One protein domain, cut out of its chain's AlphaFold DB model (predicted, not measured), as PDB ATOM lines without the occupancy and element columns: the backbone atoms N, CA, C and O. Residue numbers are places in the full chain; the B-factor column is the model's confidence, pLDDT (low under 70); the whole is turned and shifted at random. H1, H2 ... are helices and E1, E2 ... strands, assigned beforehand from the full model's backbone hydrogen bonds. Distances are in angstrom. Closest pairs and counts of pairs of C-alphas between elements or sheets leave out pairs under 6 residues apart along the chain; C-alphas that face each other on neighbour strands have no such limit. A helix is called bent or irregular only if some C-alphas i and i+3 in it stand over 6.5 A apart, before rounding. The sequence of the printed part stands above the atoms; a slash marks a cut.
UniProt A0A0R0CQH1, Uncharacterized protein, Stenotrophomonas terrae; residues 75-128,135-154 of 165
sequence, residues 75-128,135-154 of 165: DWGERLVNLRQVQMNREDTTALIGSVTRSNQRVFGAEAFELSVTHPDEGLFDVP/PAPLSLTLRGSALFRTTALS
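What this domain is: This is residues 75 to 128 and 135 to 154 of the 165 residues of an uncharacterized protein of Stenotrophomonas terrae (UniProt A0A0R0CQH1). A narrow three-stranded sheet, each of its strands sharply bent, makes a V-shaped trough that curls round one helix, H1; the link after E2 extends past one end, and short H2 is at the other. The printed part has 74 residues, in the order E1, H1, E2, E3, H2; the antiparallel sheet runs E1, E3, E2. The class is mixed, helices and strands; the whole is loose, with a radius of gyration of the C-alphas of 14.3 A, and a rod spanning 46 by 20 by 16 A.

How they stand to each other: Start with edge strand E1, residues 76 to 88, and its antiparallel neighbour E3, residues 138 to 149: N 77 and O 148 are 2.8 A apart, within hydrogen-bond range. E2, residues 106 to 117, is the other edge strand, antiparallel to E3, with N 109 and O 145 at 2.8 A. The sheet is twisted; E1 bends by 91 degrees at residue 85, E2 by 80 at 111 and E3 by 68 at 144. H1, residues 90 to 100, is on one face of this sheet, giving two layers, a helix layer and a sheet layer; its closest C-alphas to E3 are Arg 90 and Leu 138, 6.3 A. E1, H1 and E2 form a split strand-helix-strand unit, two strands running the same way with E3 between them, its crossover right-handed. H2, residues 150 to 153, only grazes the sheet and is apart from H1. Every O i to N i+4 pair of H1 is within hydrogen-bond range; H2 is too short for one.

Where its parts are: Find C-alpha 76 at (18.303, -19.693, 129.694); E1 runs 29.1 A from there. H1 runs 15.4 A, E2 27.8 A, E3 30.2 A to C-alpha 149 at (20.531, -17.829, 126.187), and H2 follows.

The domain as a whole: The C-alphas farthest apart, Asp 121 and Ser 154, are 46.7 A apart. Residues 129 to 134 are not printed; C-alphas 128 and 135 are 6.2 A apart across this cut. Links E1 to H1, H1 to E2 and E3 to H2 are tight. Residues 127 to 128 and 151 to 154 have pLDDT under 70.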
ATOM      1  N   ASP A  75      14.435 -20.127 128.127       79.94
ATOM      2  CA  ASP A  75      15.395 -19.590 127.167       79.94
ATOM      3  C   ASP A  75      16.801 -19.448 127.752       79.94
ATOM      4  O   ASP A  75      17.700 -18.990 127.051       79.94
ATOM      5  N   TRP A  76      17.014 -19.810 129.021       82.75
ATOM      6  CA  TRP A  76      18.303 -19.693 129.694       82.75
ATOM      7  C   TRP A  76      18.823 -21.067 130.123       82.75
ATOM      8  O   TRP A  76      18.159 -21.819 130.826       82.75
ATOM      9  N   GLY A  77      20.041 -21.392 129.698       84.31
ATOM     10  CA  GLY A  77      20.807 -22.527 130.192       84.31
ATOM     11  C   GLY A  77      21.746 -22.083 131.306       84.31
ATOM     12  O   GLY A  77      22.289 -20.979 131.261       84.31
ATOM     13  N   GLU A  78      21.958 -22.954 132.289       87.00
ATOM     14  CA  GLU A  78      22.902 -22.735 133.383       87.00
ATOM     15  C   GLU A  78      24.095 -23.688 133.265       87.00
ATOM     16  O   GLU A  78      23.945 -24.885 133.011       87.00
ATOM     17  N   ARG A  79      25.301 -23.158 133.472       86.56
ATOM     18  CA  ARG A  79      26.533 -23.936 133.603       86.56
ATOM     19  C   ARG A  79      27.320 -23.464 134.815       86.56
ATOM     20  O   ARG A  79      27.692 -22.297 134.905       86.56
ATOM     21  N   LEU A  80      27.644 -24.394 135.703       87.56
ATOM     22  CA  LEU A  80      28.508 -24.121 136.846       87.56
ATOM     23  C   LEU A  80      29.962 -23.969 136.392       87.56
ATOM     24  O   LEU A  80      30.472 -24.767 135.604       87.56
ATOM     25  N   VAL A  81      30.633 -22.946 136.915       86.56
ATOM     26  CA  VAL A  81      32.066 -22.709 136.735       86.56
ATOM     27  C   VAL A  81      32.748 -22.941 138.075       86.56
ATOM     28  O   VAL A  81      32.343 -22.388 139.095       86.56
ATOM     29  N   ASN A  82      33.779 -23.782 138.079       89.19
ATOM     30  CA  ASN A  82      34.566 -24.093 139.269       89.19
ATOM     31  C   ASN A  82      36.034 -24.270 138.870       89.19
ATOM     32  O   ASN A  82      36.521 -25.384 138.697       89.19
ATOM     33  N   LEU A  83      36.717 -23.145 138.700       87.19
ATOM     34  CA  LEU A  83      38.157 -23.066 138.505       87.19
ATOM     35  C   LEU A  83      38.803 -22.776 139.857       87.19
ATOM     36  O   LEU A  83      38.416 -21.832 140.548       87.19
ATOM     37  N   ARG A  84      39.778 -23.592 140.248       89.19
ATOM     38  CA  ARG A  84      40.477 -23.455 141.530       89.19
ATOM     39  C   ARG A  84      41.965 -23.321 141.273       89.19
ATOM     40  O   ARG A  84      42.556 -24.270 140.768       89.19
ATOM     41  N   GLN A  85      42.533 -22.168 141.631       87.31
ATOM     42  CA  GLN A  85      43.970 -21.886 141.552       87.31
ATOM     43  C   GLN A  85      44.617 -22.333 140.232       87.31
ATOM     44  O   GLN A  85      45.696 -22.927 140.216       87.31
ATOM     45  N   VAL A  86      43.952 -22.061 139.111       91.62
ATOM     46  CA  VAL A  86      44.506 -22.376 137.795       91.62
ATOM     47  C   VAL A  86      45.557 -21.327 137.471       91.62
ATOM     48  O   VAL A  86      45.304 -20.131 137.605       91.62
ATOM     49  N   GLN A  87      46.743 -21.777 137.071       91.69
ATOM     50  CA  GLN A  87      47.786 -20.890 136.575       91.69
ATOM     51  C   GLN A  87      47.611 -20.718 135.072       91.69
ATOM     52  O   GLN A  87      47.608 -21.701 134.332       91.69
ATOM     53  N   MET A  88      47.435 -19.479 134.631       88.81
ATOM     54  CA  MET A  88      47.200 -19.140 133.230       88.81
ATOM     55  C   MET A  88      48.128 -18.000 132.830       88.81
ATOM     56  O   MET A  88      48.507 -17.171 133.662       88.81
ATOM     57  N   ASN A  89      48.508 -17.940 131.555       90.00
ATOM     58  CA  ASN A  89      49.196 -16.755 131.055       90.00
ATOM     59  C   ASN A  89      48.243 -15.534 131.147       90.00
ATOM     60  O   ASN A  89      47.024 -15.658 131.339       90.00
ATOM     61  N   ARG A  90      48.798 -14.323 131.061       87.06
ATOM     62  CA  ARG A  90      48.008 -13.087 131.192       87.06
ATOM     63  C   ARG A  90      46.985 -12.919 130.058       87.06
ATOM     64  O   ARG A  90      45.902 -12.384 130.294       87.06
ATOM     65  N   GLU A  91      47.294 -13.412 128.861       87.44
ATOM     66  CA  GLU A  91      46.434 -13.329 127.671       87.44
ATOM     67  C   GLU A  91      45.180 -14.206 127.815       87.44
ATOM     68  O   GLU A  91      44.058 -13.706 127.727       87.44
ATOM     69  N   ASP A  92      45.351 -15.478 128.163       87.44
ATOM     70  CA  ASP A  92      44.286 -16.450 128.416       87.44
ATOM     71  C   ASP A  92      43.435 -16.035 129.619       87.44
ATOM     72  O   ASP A  92      42.214 -16.190 129.602       87.44
ATOM     73  N   THR A  93      44.056 -15.461 130.657       87.69
ATOM     74  CA  THR A  93      43.331 -14.918 131.818       87.69
ATOM     75  C   THR A  93      42.430 -13.759 131.392       87.69
ATOM     76  O   THR A  93      41.266 -13.696 131.786       87.69
ATOM     77  N   THR A  94      42.939 -12.863 130.543       88.00
ATOM     78  CA  THR A  94      42.169 -11.731 130.011       88.00
ATOM     79  C   THR A  94      41.018 -12.216 129.132       88.00
ATOM     80  O   THR A  94      39.888 -11.755 129.294       88.00
ATOM     81  N   ALA A  95      41.270 -13.187 128.250       86.75
ATOM     82  CA  ALA A  95      40.242 -13.792 127.409       86.75
ATOM     83  C   ALA A  95      39.150 -14.482 128.244       86.75
ATOM     84  O   ALA A  95      37.956 -14.309 127.983       86.75
ATOM     85  N   LEU A  96      39.542 -15.215 129.291       85.81
ATOM     86  CA  LEU A  96      38.618 -15.880 130.201       85.81
ATOM     87  C   LEU A  96      37.759 -14.871 130.973       85.81
ATOM     88  O   LEU A  96      36.538 -15.006 130.969       85.81
ATOM     89  N   ILE A  97      38.353 -13.836 131.574       85.06
ATOM     90  CA  ILE A  97      37.605 -12.775 132.275       85.06
ATOM     91  C   ILE A  97      36.671 -12.044 131.299       85.06
ATOM     92  O   ILE A  97      35.503 -11.804 131.613       85.06
ATOM     93  N   GLY A  98      37.137 -11.770 130.079       83.62
ATOM     94  CA  GLY A  98      36.313 -11.213 129.008       83.62
ATOM     95  C   GLY A  98      35.092 -12.086 128.707       83.62
ATOM     96  O   GLY A  98      33.974 -11.579 128.632       83.62
ATOM     97  N   SER A  99      35.266 -13.410 128.642       75.88
ATOM     98  CA  SER A  99      34.171 -14.363 128.392       75.88
ATOM     99  C   SER A  99      33.111 -14.416 129.504       75.88
ATOM    100  O   SER A  99      31.973 -14.822 129.256       75.88
ATOM    101  N   VAL A 100      33.487 -13.990 130.711       77.94
ATOM    102  CA  VAL A 100      32.659 -13.960 131.926       77.94
ATOM    103  C   VAL A 100      31.914 -12.621 132.072       77.94
ATOM    104  O   VAL A 100      31.015 -12.477 132.902       77.94
ATOM    105  N   THR A 101      32.233 -11.638 131.228       78.50
ATOM    106  CA  THR A 101      31.612 -10.312 131.270       78.50
ATOM    107  C   THR A 101      30.128 -10.388 130.902       78.50
ATOM    108  O   THR A 101      29.718 -11.096 129.977       78.50
ATOM    109  N   ARG A 102      29.297  -9.637 131.635       75.62
ATOM    110  CA  ARG A 102      27.846  -9.598 131.421       75.62
ATOM    111  C   ARG A 102      27.520  -9.067 130.023       75.62
ATOM    112  O   ARG A 102      27.964  -7.990 129.639       75.62
ATOM    113  N   SER A 103      26.673  -9.790 129.299       77.25
ATOM    114  CA  SER A 103      26.081  -9.370 128.028       77.25
ATOM    115  C   SER A 103      24.576  -9.655 128.027       77.25
ATOM    116  O   SER A 103      24.053 -10.317 128.922       77.25
ATOM    117  N   ASN A 104      23.850  -9.193 127.007       74.38
ATOM    118  CA  ASN A 104      22.409  -9.474 126.889       74.38
ATOM    119  C   ASN A 104      22.103 -10.980 126.679       74.38
ATOM    120  O   ASN A 104      20.980 -11.445 126.876       74.38
ATOM    121  N   GLN A 105      23.112 -11.758 126.282       78.31
ATOM    122  CA  GLN A 105      22.989 -13.192 126.015       78.31
ATOM    123  C   GLN A 105      23.669 -14.069 127.071       78.31
ATOM    124  O   GLN A 105      23.509 -15.288 127.024       78.31
ATOM    125  N   ARG A 106      24.449 -13.482 127.990       80.19
ATOM    126  CA  ARG A 106      25.217 -14.205 129.010       80.19
ATOM    127  C   ARG A 106      25.278 -13.408 130.302       80.19
ATOM    128  O   ARG A 106      25.674 -12.245 130.299       80.19
ATOM    129  N   VAL A 107      24.939 -14.041 131.413       83.81
ATOM    130  CA  VAL A 107      25.062 -13.466 132.751       83.81
ATOM    131  C   VAL A 107      25.937 -14.397 133.569       83.81
ATOM    132  O   VAL A 107      25.743 -15.605 133.537       83.81
ATOM    133  N   PHE A 108      26.901 -13.849 134.299       84.81
ATOM    134  CA  PHE A 108      27.711 -14.626 135.224       84.81
ATOM    135  C   PHE A 108      27.493 -14.139 136.651       84.81
ATOM    136  O   PHE A 108      27.700 -12.962 136.945       84.81
ATOM    137  N   GLY A 109      27.066 -15.045 137.525       84.75
ATOM    138  CA  GLY A 109      26.999 -14.834 138.964       84.75
ATOM    139  C   GLY A 109      28.258 -15.384 139.618       84.75
ATOM    140  O   GLY A 109      28.356 -16.589 139.836       84.75
ATOM    141  N   ALA A 110      29.222 -14.512 139.916       82.31
ATOM    142  CA  ALA A 110      30.434 -14.899 140.632       82.31
ATOM    143  C   ALA A 110      30.134 -15.093 142.126       82.31
ATOM    144  O   ALA A 110      29.672 -14.171 142.793       82.31
ATOM    145  N   GLU A 111      30.444 -16.271 142.662       86.88
ATOM    146  CA  GLU A 111      30.438 -16.541 144.105       86.88
ATOM    147  C   GLU A 111      31.822 -16.353 144.727       86.88
ATOM    148  O   GLU A 111      31.943 -15.966 145.886       86.88
ATOM    149  N   ALA A 112      32.872 -16.666 143.967       86.69
ATOM    150  CA  ALA A 112      34.256 -16.437 144.352       86.69
ATOM    151  C   ALA A 112      35.064 -16.029 143.120       86.69
ATOM    152  O   ALA A 112      35.005 -16.697 142.085       86.69
ATOM    153  N   PHE A 113      35.822 -14.947 143.246       90.25
ATOM    154  CA  PHE A 113      36.766 -14.479 142.240       90.25
ATOM    155  C   PHE A 113      38.036 -14.033 142.957       90.25
ATOM    156  O   PHE A 113      38.005 -13.090 143.746       90.25
ATOM    157  N   GLU A 114      39.141 -14.714 142.684       90.62
ATOM    158  CA  GLU A 114      40.461 -14.343 143.181       90.62
ATOM    159  C   GLU A 114      41.440 -14.368 142.017       90.62
ATOM    160  O   GLU A 114      41.528 -15.362 141.296       90.62
ATOM    161  N   LEU A 115      42.178 -13.277 141.852       91.31
ATOM    162  CA  LEU A 115      43.223 -13.142 140.852       91.31
ATOM    163  C   LEU A 115      44.490 -12.659 141.548       91.31
ATOM    164  O   LEU A 115      44.483 -11.607 142.186       91.31
ATOM    165  N   SER A 116      45.567 -13.428 141.440       91.19
ATOM    166  CA  SER A 116      46.847 -13.111 142.070       91.19
ATOM    167  C   SER A 116      48.021 -13.352 141.128       91.19
ATOM    168  O   SER A 116      47.947 -14.119 140.167       91.19
ATOM    169  N   VAL A 117      49.123 -12.661 141.399       89.94
ATOM    170  CA  VAL A 117      50.404 -12.890 140.726       89.94
ATOM    171  C   VAL A 117      51.098 -14.100 141.346       89.94
ATOM    172  O   VAL A 117      50.993 -14.340 142.548       89.94
ATOM    173  N   THR A 118      51.816 -14.872 140.533       87.50
ATOM    174  CA  THR A 118      52.611 -16.006 141.037       87.50
ATOM    175  C   THR A 118      53.990 -15.588 141.541       87.50
ATOM    176  O   THR A 118      54.603 -16.336 142.300       87.50
ATOM    177  N   HIS A 119      54.471 -14.407 141.140       85.06
ATOM    178  CA  HIS A 119      55.787 -13.884 141.493       85.06
ATOM    179  C   HIS A 119      55.679 -12.505 142.165       85.06
ATOM    180  O   HIS A 119      54.852 -11.693 141.752       85.06
ATOM    181  N   PRO A 120      56.493 -12.231 143.204       82.19
ATOM    182  CA  PRO A 120      56.391 -11.015 144.016       82.19
ATOM    183  C   PRO A 120      56.924  -9.756 143.321       82.19
ATOM    184  O   PRO A 120      56.659  -8.648 143.777       82.19
ATOM    185  N   ASP A 121      57.704  -9.923 142.257       80.88
ATOM    186  CA  ASP A 121      58.287  -8.842 141.468       80.88
ATOM    187  C   ASP A 121      57.372  -8.378 140.324       80.88
ATOM    188  O   ASP A 121      57.744  -7.484 139.568       80.88
ATOM    189  N   GLU A 122      56.172  -8.955 140.208       80.38
ATOM    190  CA  GLU A 122      55.175  -8.556 139.221       80.38
ATOM    191  C   GLU A 122      53.938  -7.932 139.857       80.38
ATOM    192  O   GLU A 122      53.396  -8.422 140.849       80.38
ATOM    193  N   GLY A 123      53.431  -6.879 139.218       82.69
ATOM    194  CA  GLY A 123      52.137  -6.291 139.529       82.69
ATOM    195  C   GLY A 123      50.995  -6.934 138.738       82.69
ATOM    196  O   GLY A 123      51.168  -7.461 137.633       82.69
ATOM    197  N   LEU A 124      49.782  -6.855 139.292       84.25
ATOM    198  CA  LEU A 124      48.563  -7.159 138.535       84.25
ATOM    199  C   LEU A 124      48.231  -6.043 137.531       84.25
ATOM    200  O   LEU A 124      47.692  -6.314 136.462       84.25
ATOM    201  N   PHE A 125      48.574  -4.804 137.884       83.62
ATOM    202  CA  PHE A 125      48.240  -3.595 137.125       83.62
ATOM    203  C   PHE A 125      49.416  -3.036 136.321       83.62
ATOM    204  O   PHE A 125      49.226  -2.123 135.519       83.62
ATOM    205  N   ASP A 126      50.608  -3.597 136.509       77.00
ATOM    206  CA  ASP A 126      51.781  -3.237 135.727       77.00
ATOM    207  C   ASP A 126      51.771  -4.035 134.428       77.00
ATOM    208  O   ASP A 126      51.666  -5.264 134.440       77.00
ATOM    209  N   VAL A 127      51.854  -3.330 133.298       68.62
ATOM    210  CA  VAL A 127      52.006  -3.958 131.984       68.62
ATOM    211  C   VAL A 127      53.464  -4.399 131.877       68.62
ATOM    212  O   VAL A 127      54.338  -3.535 131.779       68.62
ATOM    213  N   PRO A 128      53.768  -5.708 131.907       66.31
ATOM    214  CA  PRO A 128      55.143  -6.157 131.780       66.31
ATOM    215  C   PRO A 128      55.635  -5.781 130.382       66.31
ATOM    216  O   PRO A 128      54.986  -6.097 129.380       66.31
ATOM    217  N   PRO A 135      56.345 -12.511 130.937       80.44
ATOM    218  CA  PRO A 135      55.511 -12.337 132.123       80.44
ATOM    219  C   PRO A 135      55.236 -13.657 132.842       80.44
ATOM    220  O   PRO A 135      54.916 -14.663 132.201       80.44
ATOM    221  N   ALA A 136      55.288 -13.648 134.170       84.38
ATOM    222  CA  ALA A 136      54.889 -14.784 134.980       84.38
ATOM    223  C   ALA A 136      53.379 -15.058 134.834       84.38
ATOM    224  O   ALA A 136      52.580 -14.138 134.601       84.38
ATOM    225  N   PRO A 137      52.953 -16.327 134.980       88.69
ATOM    226  CA  PRO A 137      51.540 -16.673 134.960       88.69
ATOM    227  C   PRO A 137      50.798 -16.051 136.150       88.69
ATOM    228  O   PRO A 137      51.373 -15.795 137.212       88.69
ATOM    229  N   LEU A 138      49.495 -15.847 135.983       90.38
ATOM    230  CA  LEU A 138      48.579 -15.436 137.043       90.38
ATOM    231  C   LEU A 138      47.892 -16.665 137.634       90.38
ATOM    232  O   LEU A 138      47.630 -17.632 136.921       90.38
ATOM    233  N   SER A 139      47.582 -16.625 138.927       91.56
ATOM    234  CA  SER A 139      46.737 -17.621 139.584       91.56
ATOM    235  C   SER A 139      45.304 -17.103 139.660       91.56
ATOM    236  O   SER A 139      45.060 -16.010 140.174       91.56
ATOM    237  N   LEU A 140      44.360 -17.887 139.138       91.12
ATOM    238  CA  LEU A 140      42.939 -17.562 139.105       91.12
ATOM    239  C   LEU A 140      42.118 -18.622 139.846       91.12
ATOM    240  O   LEU A 140      42.179 -19.818 139.545       91.12
ATOM    241  N   THR A 141      41.265 -18.159 140.753       91.12
ATOM    242  CA  THR A 141      40.145 -18.928 141.301       91.12
ATOM    243  C   THR A 141      38.851 -18.262 140.857       91.12
ATOM    244  O   THR A 141      38.637 -17.077 141.105       91.12
ATOM    245  N   LEU A 142      37.976 -19.026 140.206       90.06
ATOM    246  CA  LEU A 142      36.677 -18.551 139.748       90.06
ATOM    247  C   LEU A 142      35.606 -19.602 140.017       90.06
ATOM    248  O   LEU A 142      35.617 -20.684 139.428       90.06
ATOM    249  N   ARG A 143      34.648 -19.263 140.877       92.06
ATOM    250  CA  ARG A 143      33.485 -20.097 141.181       92.06
ATOM    251  C   ARG A 143      32.203 -19.305 140.988       92.06
ATOM    252  O   ARG A 143      32.120 -18.162 141.434       92.06
ATOM    253  N   GLY A 144      31.209 -19.912 140.353       89.38
ATOM    254  CA  GLY A 144      29.904 -19.290 140.157       89.38
ATOM    255  C   GLY A 144      29.034 -20.017 139.140       89.38
ATOM    256  O   GLY A 144      29.369 -21.117 138.689       89.38
ATOM    257  N   SER A 145      27.938 -19.375 138.746       87.75
ATOM    258  CA  SER A 145      27.030 -19.861 137.706       87.75
ATOM    259  C   SER A 145      27.052 -18.949 136.480       87.75
ATOM    260  O   SER A 145      26.971 -17.723 136.567       87.75
ATOM    261  N   ALA A 146      27.188 -19.560 135.305       85.88
ATOM    262  CA  ALA A 146      27.069 -18.901 134.015       85.88
ATOM    263  C   ALA A 146      25.695 -19.218 133.421       85.88
ATOM    264  O   ALA A 146      25.409 -20.366 133.084       85.88
ATOM    265  N   LEU A 147      24.870 -18.193 133.259       85.94
ATOM    266  CA  LEU A 147      23.611 -18.239 132.533       85.94
ATOM    267  C   LEU A 147      23.844 -17.798 131.088       85.94
ATOM    268  O   LEU A 147      24.496 -16.783 130.841       85.94
ATOM    269  N   PHE A 148      23.300 -18.527 130.122       86.00
ATOM    270  CA  PHE A 148      23.402 -18.200 128.699       86.00
ATOM    271  C   PHE A 148      22.074 -18.430 127.987       86.00
ATOM    272  O   PHE A 148      21.346 -19.357 128.326       86.00
ATOM    273  N   ARG A 149      21.754 -17.620 126.973       83.56
ATOM    274  CA  ARG A 149      20.531 -17.829 126.187       83.56
ATOM    275  C   ARG A 149      20.641 -19.091 125.319       83.56
ATOM    276  O   ARG A 149      21.549 -19.192 124.494       83.56
ATOM    277  N   THR A 150      19.716 -20.036 125.469       79.56
ATOM    278  CA  THR A 150      19.661 -21.299 124.710       79.56
ATOM    279  C   THR A 150      19.203 -21.092 123.269       79.56
ATOM    280  O   THR A 150      19.715 -21.744 122.363       79.56
ATOM    281  N   THR A 151      18.325 -20.120 123.019       68.38
ATOM    282  CA  THR A 151      17.844 -19.771 121.670       68.38
ATOM    283  C   THR A 151      18.922 -19.126 120.793       68.38
ATOM    284  O   THR A 151      18.870 -19.232 119.570       68.38
ATOM    285  N   ALA A 152      19.951 -18.522 121.397       57.72
ATOM    286  CA  ALA A 152      21.107 -17.991 120.673       57.72
ATOM    287  C   ALA A 152      22.049 -19.104 120.167       57.72
ATOM    288  O   ALA A 152      22.730 -18.923 119.158       57.72
ATOM    289  N   LEU A 153      22.065 -20.277 120.814       54.81
ATOM    290  CA  LEU A 153      22.909 -21.411 120.413       54.81
ATOM    291  C   LEU A 153      22.429 -22.091 119.123       54.81
ATOM    292  O   LEU A 153      23.248 -22.670 118.414       54.81
ATOM    293  N   SER A 154      21.149 -21.962 118.756       50.34
ATOM    294  CA  SER A 154      20.631 -22.454 117.469       50.34
ATOM    295  C   SER A 154      21.207 -21.703 116.258       50.34
ATOM    296  O   SER A 154      21.148 -22.219 115.147       50.34
TER     297      SER A 154